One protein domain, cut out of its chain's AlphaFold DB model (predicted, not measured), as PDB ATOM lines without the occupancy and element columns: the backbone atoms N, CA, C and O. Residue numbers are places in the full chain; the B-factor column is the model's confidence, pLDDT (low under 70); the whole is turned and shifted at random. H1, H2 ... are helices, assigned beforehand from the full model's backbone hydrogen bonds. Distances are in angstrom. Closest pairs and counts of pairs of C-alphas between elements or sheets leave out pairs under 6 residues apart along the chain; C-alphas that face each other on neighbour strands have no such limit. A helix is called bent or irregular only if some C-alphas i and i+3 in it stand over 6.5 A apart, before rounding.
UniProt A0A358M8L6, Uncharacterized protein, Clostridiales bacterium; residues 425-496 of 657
ATOM      1  N   PRO A 425      39.441  44.753 227.002       93.31
ATOM      2  CA  PRO A 425      39.845  43.758 226.004       93.31
ATOM      3  C   PRO A 425      39.106  42.418 226.133       93.31
ATOM      4  O   PRO A 425      38.750  41.811 225.126       93.31
ATOM      5  N   ALA A 426      38.853  41.956 227.363       96.75
ATOM      6  CA  ALA A 426      38.126  40.712 227.611       96.75
ATOM      7  C   ALA A 426      36.628  40.855 227.291       96.75
ATOM      8  O   ALA A 426      36.045  39.963 226.681       96.75
ATOM      9  N   LEU A 427      36.029  42.006 227.615       97.94
ATOM     10  CA  LEU A 427      34.630  42.307 227.291       97.94
ATOM     11  C   LEU A 427      34.387  42.350 225.772       97.94
ATOM     12  O   LEU A 427      33.358  41.869 225.298       97.94
ATOM     13  N   LEU A 428      35.340  42.869 224.987       91.88
ATOM     14  CA  LEU A 428      35.271  42.811 223.521       91.88
ATOM     15  C   LEU A 428      35.293  41.369 222.999       91.88
ATOM     16  O   LEU A 428      34.503  41.031 222.117       91.88
ATOM     17  N   ALA A 429      36.148  40.511 223.562       92.69
ATOM     18  CA  ALA A 429      36.188  39.094 223.201       92.69
ATOM     19  C   ALA A 429      34.862  38.383 223.535       92.69
ATOM     20  O   ALA A 429      34.383  37.556 222.756       92.69
ATOM     21  N   ASP A 430      34.212  38.750 224.642       95.19
ATOM     22  CA  ASP A 430      32.885  38.232 224.992       95.19
ATOM     23  C   ASP A 430      31.803  38.650 223.983       95.19
ATOM     24  O   ASP A 430      30.905  37.863 223.681       95.19
ATOM     25  N   ALA A 431      31.903  39.844 223.394       89.50
ATOM     26  CA  ALA A 431      30.985  40.280 222.341       89.50
ATOM     27  C   ALA A 431      31.178  39.520 221.011       89.50
ATOM     28  O   ALA A 431      30.225  39.349 220.239       89.50
ATOM     29  N   GLU A 432      32.398  39.060 220.723       86.50
ATOM     30  CA  GLU A 432      32.705  38.220 219.556       86.50
ATOM     31  C   GLU A 432      32.191  36.786 219.718       86.50
ATOM     32  O   GLU A 432      31.727  36.175 218.747       86.50
ATOM     33  N   GLU A 433      32.187  36.283 220.952       94.00
ATOM     34  CA  GLU A 433      31.718  34.942 221.292       94.00
ATOM     35  C   GLU A 433      30.258  34.699 220.879       94.00
ATOM     36  O   GLU A 433      29.901  33.588 220.482       94.00
ATOM     37  N   ILE A 434      29.424  35.744 220.883       94.44
ATOM     38  CA  ILE A 434      28.022  35.672 220.442       94.44
ATOM     39  C   ILE A 434      27.929  35.136 219.008       94.44
ATOM     40  O   ILE A 434      27.170  34.209 218.718       94.44
ATOM     41  N   SER A 435      28.729  35.691 218.096       89.88
ATOM     42  CA  SER A 435      28.712  35.264 216.694       89.88
ATOM     43  C   SER A 435      29.258  33.842 216.544       89.88
ATOM     44  O   SER A 435      28.713  33.049 215.777       89.88
ATOM     45  N   ARG A 436      30.297  33.494 217.317       93.75
ATOM     46  CA  ARG A 436      30.907  32.157 217.297       93.75
ATOM     47  C   ARG A 436      29.933  31.075 217.767       93.75
ATOM     48  O   ARG A 436      29.825  30.040 217.118       93.75
ATOM     49  N   LEU A 437      29.228  31.304 218.876       95.75
ATOM     50  CA  LEU A 437      28.260  30.353 219.430       95.75
ATOM     51  C   LEU A 437      27.001  30.239 218.562       95.75
ATOM     52  O   LEU A 437      26.512  29.129 218.371       95.75
ATOM     53  N   SER A 438      26.504  31.349 218.000       96.00
ATOM     54  CA  SER A 438      25.379  31.321 217.052       96.00
ATOM     55  C   SER A 438      25.698  30.452 215.830       96.00
ATOM     56  O   SER A 438      24.879  29.623 215.449       96.00
ATOM     57  N   GLN A 439      26.912  30.567 215.277       94.31
ATOM     58  CA  GLN A 439      27.361  29.713 214.176       94.31
ATOM     59  C   GLN A 439      27.572  28.255 214.610       94.31
ATOM     60  O   GLN A 439      27.177  27.336 213.901       94.31
ATOM     61  N   ALA A 440      28.208  28.031 215.764       94.50
ATOM     62  CA  ALA A 440      28.511  26.683 216.244       94.50
ATOM     63  C   ALA A 440      27.250  25.853 216.533       94.50
ATOM     64  O   ALA A 440      27.299  24.632 216.407       94.50
ATOM     65  N   TYR A 441      26.152  26.513 216.912       96.31
ATOM     66  CA  TYR A 441      24.887  25.874 217.270       96.31
ATOM     67  C   TYR A 441      23.727  26.224 216.325       96.31
ATOM     68  O   TYR A 441      22.556  26.221 216.718       96.31
ATOM     69  N   GLU A 442      24.049  26.579 215.078       96.00
ATOM     70  CA  GLU A 442      23.071  27.028 214.083       96.00
ATOM     71  C   GLU A 442      21.942  26.002 213.893       96.00
ATOM     72  O   GLU A 442      20.760  26.361 213.875       96.00
ATOM     73  N   GLU A 443      22.285  24.714 213.811       96.19
ATOM     74  CA  GLU A 443      21.310  23.652 213.576       96.19
ATOM     75  C   GLU A 443      20.388  23.418 214.782       96.19
ATOM     76  O   GLU A 443      19.188  23.193 214.611       96.19
ATOM     77  N   GLU A 444      20.915  23.481 216.005       97.12
ATOM     78  CA  GLU A 444      20.159  23.352 217.254       97.12
ATOM     79  C   GLU A 444      19.174  24.505 217.418       97.12
ATOM     80  O   GLU A 444      17.996  24.291 217.725       97.12
ATOM     81  N   PHE A 445      19.633  25.737 217.180       97.69
ATOM     82  CA  PHE A 445      18.766  26.906 217.226       97.69
ATOM     83  C   PHE A 445      17.686  26.837 216.141       97.69
ATOM     84  O   PHE A 445      16.517  27.115 216.425       97.69
ATOM     85  N   ALA A 446      18.021  26.390 214.926       97.06
ATOM     86  CA  ALA A 446      17.036  26.169 213.873       97.06
ATOM     87  C   ALA A 446      15.978  25.129 214.283       97.06
ATOM     88  O   ALA A 446      14.784  25.379 214.120       97.06
ATOM     89  N   ARG A 447      16.378  23.996 214.883       97.06
ATOM     90  CA  ARG A 447      15.441  22.992 215.428       97.06
ATOM     91  C   ARG A 447      14.556  23.564 216.534       97.06
ATOM     92  O   ARG A 447      13.357  23.281 216.559       97.06
ATOM     93  N   ASN A 448      15.108  24.395 217.421       98.12
ATOM     94  CA  ASN A 448      14.321  25.086 218.440       98.12
ATOM     95  C   ASN A 448      13.211  25.931 217.800       98.12
ATOM     96  O   ASN A 448      12.061  25.793 218.204       98.12
ATOM     97  N   TYR A 449      13.529  26.751 216.794       97.94
ATOM     98  CA  TYR A 449      12.537  27.620 216.146       97.94
ATOM     99  C   TYR A 449      11.594  26.891 215.178       97.94
ATOM    100  O   TYR A 449      10.491  27.368 214.931       97.94
ATOM    101  N   GLN A 450      11.960  25.700 214.689       97.25
ATOM    102  CA  GLN A 450      11.020  24.805 214.001       97.25
ATOM    103  C   GLN A 450       9.923  24.296 214.942       97.25
ATOM    104  O   GLN A 450       8.782  24.126 214.517       97.25
ATOM    105  N   LYS A 451      10.262  24.037 216.214       97.44
ATOM    106  CA  LYS A 451       9.281  23.650 217.234       97.44
ATOM    107  C   LYS A 451       8.516  24.863 217.766       97.44
ATOM    108  O   LYS A 451       7.296  24.815 217.884       97.44
ATOM    109  N   TRP A 452       9.243  25.916 218.120       97.19
ATOM    110  CA  TRP A 452       8.718  27.134 218.718       97.19
ATOM    111  C   TRP A 452       8.792  28.263 217.694       97.19
ATOM    112  O   TRP A 452       9.802  28.959 217.594       97.19
ATOM    113  N   ASP A 453       7.721  28.444 216.925       95.19
ATOM    114  CA  ASP A 453       7.638  29.473 215.886       95.19
ATOM    115  C   ASP A 453       7.496  30.878 216.511       95.19
ATOM    116  O   ASP A 453       6.392  31.403 216.682       95.19
ATOM    117  N   LEU A 454       8.628  31.459 216.916       94.25
ATOM    118  CA  LEU A 454       8.716  32.725 217.660       94.25
ATOM    119  C   LEU A 454       9.395  33.856 216.874       94.25
ATOM    120  O   LEU A 454       9.248  35.023 217.235       94.25
ATOM    121  N   LEU A 455      10.148  33.533 215.818       96.38
ATOM    122  CA  LEU A 455      10.887  34.518 215.020       96.38
ATOM    123  C   LEU A 455       9.934  35.434 214.244       96.38
ATOM    124  O   LEU A 455       8.835  35.037 213.859       96.38
ATOM    125  N   GLY A 456      10.345  36.685 214.040       94.31
ATOM    126  CA  GLY A 456       9.529  37.701 213.377       94.31
ATOM    127  C   GLY A 456       8.299  38.157 214.174       94.31
ATOM    128  O   GLY A 456       7.475  38.908 213.651       94.31
ATOM    129  N   LYS A 457       8.151  37.732 215.439       94.38
ATOM    130  CA  LYS A 457       6.991  38.046 216.283       94.38
ATOM    131  C   LYS A 457       7.403  38.858 217.502       94.38
ATOM    132  O   LYS A 457       8.369  38.547 218.193       94.38
ATOM    133  N   LYS A 458       6.599  39.873 217.804       93.94
ATOM    134  CA  LYS A 458       6.651  40.595 219.074       93.94
ATOM    135  C   LYS A 458       5.801  39.842 220.096       93.94
ATOM    136  O   LYS A 458       4.583  39.772 219.950       93.94
ATOM    137  N   LEU A 459       6.445  39.251 221.098       92.81
ATOM    138  CA  LEU A 459       5.811  38.403 222.115       92.81
ATOM    139  C   LEU A 459       5.408  39.189 223.367       92.81
ATOM    140  O   LEU A 459       4.485  38.789 224.073       92.81
ATOM    141  N   LEU A 460       6.089  40.303 223.640       91.19
ATOM    142  CA  LEU A 460       5.830  41.163 224.793       91.19
ATOM    143  C   LEU A 460       5.699  42.626 224.374       91.19
ATOM    144  O   LEU A 460       6.348  43.096 223.439       91.19
ATOM    145  N   PHE A 461       4.873  43.380 225.101       90.00
ATOM    146  CA  PHE A 461       4.571  44.774 224.759       90.00
ATOM    147  C   PHE A 461       5.796  45.703 224.836       90.00
ATOM    148  O   PHE A 461       5.850  46.695 224.106       90.00
ATOM    149  N   HIS A 462       6.758  45.383 225.705       88.88
ATOM    150  CA  HIS A 462       7.970  46.164 225.943       88.88
ATOM    151  C   HIS A 462       9.138  45.764 225.036       88.88
ATOM    152  O   HIS A 462      10.155  46.443 225.077       88.88
ATOM    153  N   GLN A 463       9.020  44.724 224.200       92.25
ATOM    154  CA  GLN A 463      10.053  44.409 223.205       92.25
ATOM    155  C   GLN A 463      10.147  45.508 222.138       92.25
ATOM    156  O   GLN A 463       9.131  46.106 221.770       92.25
ATOM    157  N   HIS A 464      11.348  45.765 221.625       91.69
ATOM    158  CA  HIS A 464      11.535  46.676 220.494       91.69
ATOM    159  C   HIS A 464      10.981  46.070 219.194       91.69
ATOM    160  O   HIS A 464      11.003  44.855 219.012       91.69
ATOM    161  N   ASP A 465      10.514  46.897 218.257       89.19
ATOM    162  CA  ASP A 465       9.890  46.411 217.017       89.19
ATOM    163  C   ASP A 465      10.877  45.728 216.060       89.19
ATOM    164  O   ASP A 465      10.468  44.920 215.224       89.19
ATOM    165  N   SER A 466      12.185  45.953 216.231       86.56
ATOM    166  CA  SER A 466      13.233  45.274 215.452       86.56
ATOM    167  C   SER A 466      13.170  43.749 215.559       86.56
ATOM    168  O   SER A 466      13.585  43.076 214.617       86.56
ATOM    169  N   VAL A 467      12.587  43.187 216.629       91.38
ATOM    170  CA  VAL A 467      12.397  41.728 216.765       91.38
ATOM    171  C   VAL A 467      11.562  41.121 215.638       91.38
ATOM    172  O   VAL A 467      11.731  39.952 215.302       91.38
ATOM    173  N   THR A 468      10.697  41.922 215.010       92.69
ATOM    174  CA  THR A 468       9.858  41.486 213.886       92.69
ATOM    175  C   THR A 468      10.635  41.311 212.579       92.69
ATOM    176  O   THR A 468      10.154  40.651 211.664       92.69
ATOM    177  N   SER A 469      11.852  41.858 212.497       91.75
ATOM    178  CA  SER A 469      12.715  41.749 211.315       91.75
ATOM    179  C   SER A 469      13.576  40.483 211.291       91.75
ATOM    180  O   SER A 469      14.146  40.152 210.253       91.75
ATOM    181  N   TYR A 470      13.688  39.769 212.415       93.94
ATOM    182  CA  TYR A 470      14.553  38.597 212.514       93.94
ATOM    183  C   TYR A 470      13.879  37.385 211.877       93.94
ATOM    184  O   TYR A 470      12.846  36.916 212.355       93.94
ATOM    185  N   THR A 471      14.482  36.861 210.811       94.19
ATOM    186  CA  THR A 471      13.987  35.666 210.102       94.19
ATOM    187  C   THR A 471      14.687  34.384 210.545       94.19
ATOM    188  O   THR A 471      14.227  33.284 210.254       94.19
ATOM    189  N   SER A 472      15.789  34.531 211.280       95.38
ATOM    190  CA  SER A 472      16.606  33.459 211.839       95.38
ATOM    191  C   SER A 472      17.144  33.859 213.217       95.38
ATOM    192  O   SER A 472      17.230  35.048 213.537       95.38
ATOM    193  N   GLN A 473      17.570  32.877 214.017       97.38
ATOM    194  CA  GLN A 473      18.308  33.142 215.260       97.38
ATOM    195  C   GLN A 473      19.588  33.948 214.990       97.38
ATOM    196  O   GLN A 473      19.912  34.864 215.743       97.38
ATOM    197  N   ALA A 474      20.276  33.653 213.882       94.81
ATOM    198  CA  ALA A 474      21.502  34.333 213.484       94.81
ATOM    199  C   ALA A 474      21.290  35.836 213.223       94.81
ATOM    200  O   ALA A 474      22.178  36.638 213.512       94.81
ATOM    201  N   ASP A 475      20.117  36.249 212.726       93.12
ATOM    202  CA  ASP A 475      19.780  37.673 212.579       93.12
ATOM    203  C   ASP A 475      19.691  38.369 213.940       93.12
ATOM    204  O   ASP A 475      20.279  39.437 214.134       93.12
ATOM    205  N   ALA A 476      19.020  37.733 214.904       95.81
ATOM    206  CA  ALA A 476      18.910  38.244 216.265       95.81
ATOM    207  C   ALA A 476      20.272  38.276 216.984       95.81
ATOM    208  O   ALA A 476      20.584  39.252 217.668       95.81
ATOM    209  N   ALA A 477      21.107  37.247 216.804       95.19
ATOM    210  CA  ALA A 477      22.458  37.184 217.360       95.19
ATOM    211  C   ALA A 477      23.389  38.247 216.752       95.19
ATOM    212  O   ALA A 477      24.176  38.868 217.468       95.19
ATOM    213  N   ARG A 478      23.270  38.516 215.445       88.31
ATOM    214  CA  ARG A 478      24.019  39.582 214.765       88.31
ATOM    215  C   ARG A 478      23.643  40.960 215.301       88.31
ATOM    216  O   ARG A 478      24.536  41.764 215.555       88.31
ATOM    217  N   PHE A 479      22.347  41.215 215.512       90.44
ATOM    218  CA  PHE A 479      21.891  42.439 216.176       90.44
ATOM    219  C   PHE A 479      22.480  42.553 217.585       90.44
ATOM    220  O   PHE A 479      23.066  43.580 217.911       90.44
ATOM    221  N   LEU A 480      22.380  41.492 218.396       95.62
ATOM    222  CA  LEU A 480      22.897  41.469 219.766       95.62
ATOM    223  C   LEU A 480      24.406  41.764 219.823       95.62
ATOM    224  O   LEU A 480      24.838  42.619 220.594       95.62
ATOM    225  N   SER A 481      25.203  41.094 218.985       89.62
ATOM    226  CA  SER A 481      26.654  41.303 218.920       89.62
ATOM    227  C   SER A 481      27.001  42.723 218.467       89.62
ATOM    228  O   SER A 481      27.842  43.370 219.086       89.62
ATOM    229  N   GLY A 482      26.326  43.245 217.434       82.69
ATOM    230  CA  GLY A 482      26.527  44.622 216.970       82.69
ATOM    231  C   GLY A 482      26.156  45.662 218.029       82.69
ATOM    232  O   GLY A 482      26.921  46.592 218.272       82.69
ATOM    233  N   TRP A 483      25.027  45.468 218.713       92.12
ATOM    234  CA  TRP A 483      24.586  46.332 219.805       92.12
ATOM    235  C   TRP A 483      25.610  46.372 220.942       92.12
ATOM    236  O   TRP A 483      26.004  47.455 221.375       92.12
ATOM    237  N   LEU A 484      26.089  45.204 221.387       96.50
ATOM    238  CA  LEU A 484      27.060  45.118 222.476       96.50
ATOM    239  C   LEU A 484      28.401  45.745 222.082       96.50
ATOM    240  O   LEU A 484      28.971  46.481 222.877       96.50
ATOM    241  N   LYS A 485      28.883  45.528 220.852       86.31
ATOM    242  CA  LYS A 485      30.111  46.178 220.365       86.31
ATOM    243  C   LYS A 485      29.989  47.701 220.384       86.31
ATOM    244  O   LYS A 485      30.834  48.353 220.986       86.31
ATOM    245  N   ASN A 486      28.896  48.251 219.853       83.62
ATOM    246  CA  ASN A 486      28.642  49.696 219.891       83.62
ATOM    247  C   ASN A 486      28.567  50.229 221.332       83.62
ATOM    248  O   ASN A 486      29.081  51.307 221.624       83.62
ATOM    249  N   ARG A 487      27.949  49.470 222.247       94.06
ATOM    250  CA  ARG A 487      27.866  49.821 223.671       94.06
ATOM    251  C   ARG A 487      29.244  49.867 224.328       94.06
ATOM    252  O   ARG A 487      29.546  50.823 225.038       94.06
ATOM    253  N   LEU A 488      30.063  48.842 224.102       94.00
ATOM    254  CA  LEU A 488      31.416  48.754 224.647       94.00
ATOM    255  C   LEU A 488      32.316  49.853 224.074       94.00
ATOM    256  O   LEU A 488      33.052  50.480 224.825       94.00
ATOM    257  N   GLU A 489      32.232  50.138 222.775       83.25
ATOM    258  CA  GLU A 489      32.978  51.236 222.149       83.25
ATOM    259  C   GLU A 489      32.591  52.597 222.738       83.25
ATOM    260  O   GLU A 489      33.470  53.391 223.076       83.25
ATOM    261  N   TRP A 490      31.291  52.846 222.929       88.31
ATOM    262  CA  TRP A 490      30.806  54.078 223.552       88.31
ATOM    263  C   TRP A 490      31.293  54.215 225.001       88.31
ATOM    264  O   TRP A 490      31.878  55.232 225.361       88.31
ATOM    265  N   LEU A 491      31.149  53.167 225.820       90.19
ATOM    266  CA  LEU A 491      31.660  53.167 227.195       90.19
ATOM    267  C   LEU A 491      33.186  53.311 227.249       90.19
ATOM    268  O   LEU A 491      33.719  53.900 228.184       90.19
ATOM    269  N   ASN A 492      33.908  52.819 226.244       90.75
ATOM    270  CA  ASN A 492      35.347  53.013 226.157       90.75
ATOM    271  C   ASN A 492      35.736  54.444 225.782       90.75
ATOM    272  O   ASN A 492      36.752  54.929 226.274       90.75
ATOM    273  N   ALA A 493      34.934  55.138 224.976       79.94
ATOM    274  CA  ALA A 493      35.103  56.576 224.784       79.94
ATOM    275  C   ALA A 493      34.872  57.342 226.101       79.94
ATOM    276  O   ALA A 493      35.612  58.278 226.401       79.94
ATOM    277  N   GLU A 494      33.915  56.894 226.917       82.88
ATOM    278  CA  GLU A 494      33.614  57.508 228.213       82.88
ATOM    279  C   GLU A 494      34.659  57.215 229.294       82.88
ATOM    280  O   GLU A 494      35.011  58.110 230.065       82.88
ATOM    281  N   TRP A 495      35.143  55.973 229.401       91.00
ATOM    282  CA  TRP A 495      35.908  55.475 230.555       91.00
ATOM    283  C   TRP A 495      37.317  54.969 230.241       91.00
ATOM    284  O   TRP A 495      38.088  54.704 231.170       91.00
ATOM    285  N   GLY A 496      37.665  54.832 228.963       84.06
ATOM    286  CA  GLY A 496      38.967  54.357 228.515       84.06
ATOM    287  C   GLY A 496      40.123  55.298 228.867       84.06
ATOM    288  O   GLY A 496      40.015  56.245 229.656       84.06
TER     289      GLY A 496
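What this domain is: This is residues 425 to 496 of the 657 residues of an uncharacterized protein of Clostridiales bacterium (UniProt A0A358M8L6). The long helix H4 and the helix H1 lie side by side, running opposite ways with their lines only 5 degrees apart; past the end where H1 stops and H4 starts, the shorter helix H2 turns off at a steep angle, and a long loop, residues 452 to 464, with the small helix H3 after it, leads the chain back to H4. The pair of long helices makes one part of a flat outline of 44 by 30 by 14 A, H2, the loop and H3 make the other, and residues 490 to 496, of which 490 to 495 belong to H4, stick out at the far end of H4. The printed part has 72 residues, with four named helices in the order H1, H2, H3, H4 and no named strand, and the class is all helix. The whole is loose, with a radius of gyration of the C-alphas of 14.3 A.

Where its parts are: The longest helix, H4, holds residues 473 to 495, 23 residues, and measures 32.3 A from first to last C-alpha. It begins at Gln 473, whose C-alpha is at (18.308, 33.142, 215.260), and ends at Trp 495, whose C-alpha is at (35.908, 55.475, 230.555). H1 holds residues 425 to 440 and is 22.7 A long, from the C-alpha of Pro 425 at (39.845, 43.758, 226.004) to that of Ala 440; it has a kink of 28 degrees near residue 432. H2 holds residues 442 to 451 and is 14.5 A long. H3, the shortest, holds residues 465 to 469, and its first and last C-alphas are 7.9 A apart. No helix is bent or irregular.

How they stand to each other: H4 touches H1 with 19 pairs of C-alphas within 8 A. The closest C-alphas of the two are those of Ala 431 and Ser 481, 5.6 A apart. The two stand at a shallow tilt of 5 degrees, opposite ways, with their centres 10.6 A apart. H4 also touches H2, with its residues 473 to 474 alone; the closest C-alphas are those of Phe 445 and Gln 473, 6.6 A apart. Here the tilt is a steep 60 degrees, opposite ways. H1 and H2 are close but not clearly touching, the closest C-alphas being those of Ser 438 and Phe 445, 8.0 A apart. They stand at a steep tilt of 62 degrees and run the same way. H3 is close to H4 but not clearly touching it, with the C-alphas of Val 467 and Ala 476, the closest pair, 7.4 A apart. H3 is apart from H1 and from H2. In the backbones of H2 and H4 every O i to N i+4 pair is within hydrogen-bond range; in H1 it is 10 of 12, and in H3 0 of 1, where 2 of 2 O i to N i+3 pairs are within range.

The domain as a whole: The two C-alphas farthest apart in the domain are those of Lys 451 and Gly 496, 44.2 A apart, while the first and last printed C-alphas, Pro 425 and Gly 496, are 10.9 A apart. The printed part runs from 425 to 496 and has no cut. The link from H2 to H3 is long, with 13 residues, 452 to 464, whose C-alphas lie 12 to 19 A from the mean of the C-alphas. The links from H1 to H2, with 1 residue, and from H3 to H4, with 3 residues, are tight. The mean pLDDT of the printed part is 92.7, and no printed residue is under 70.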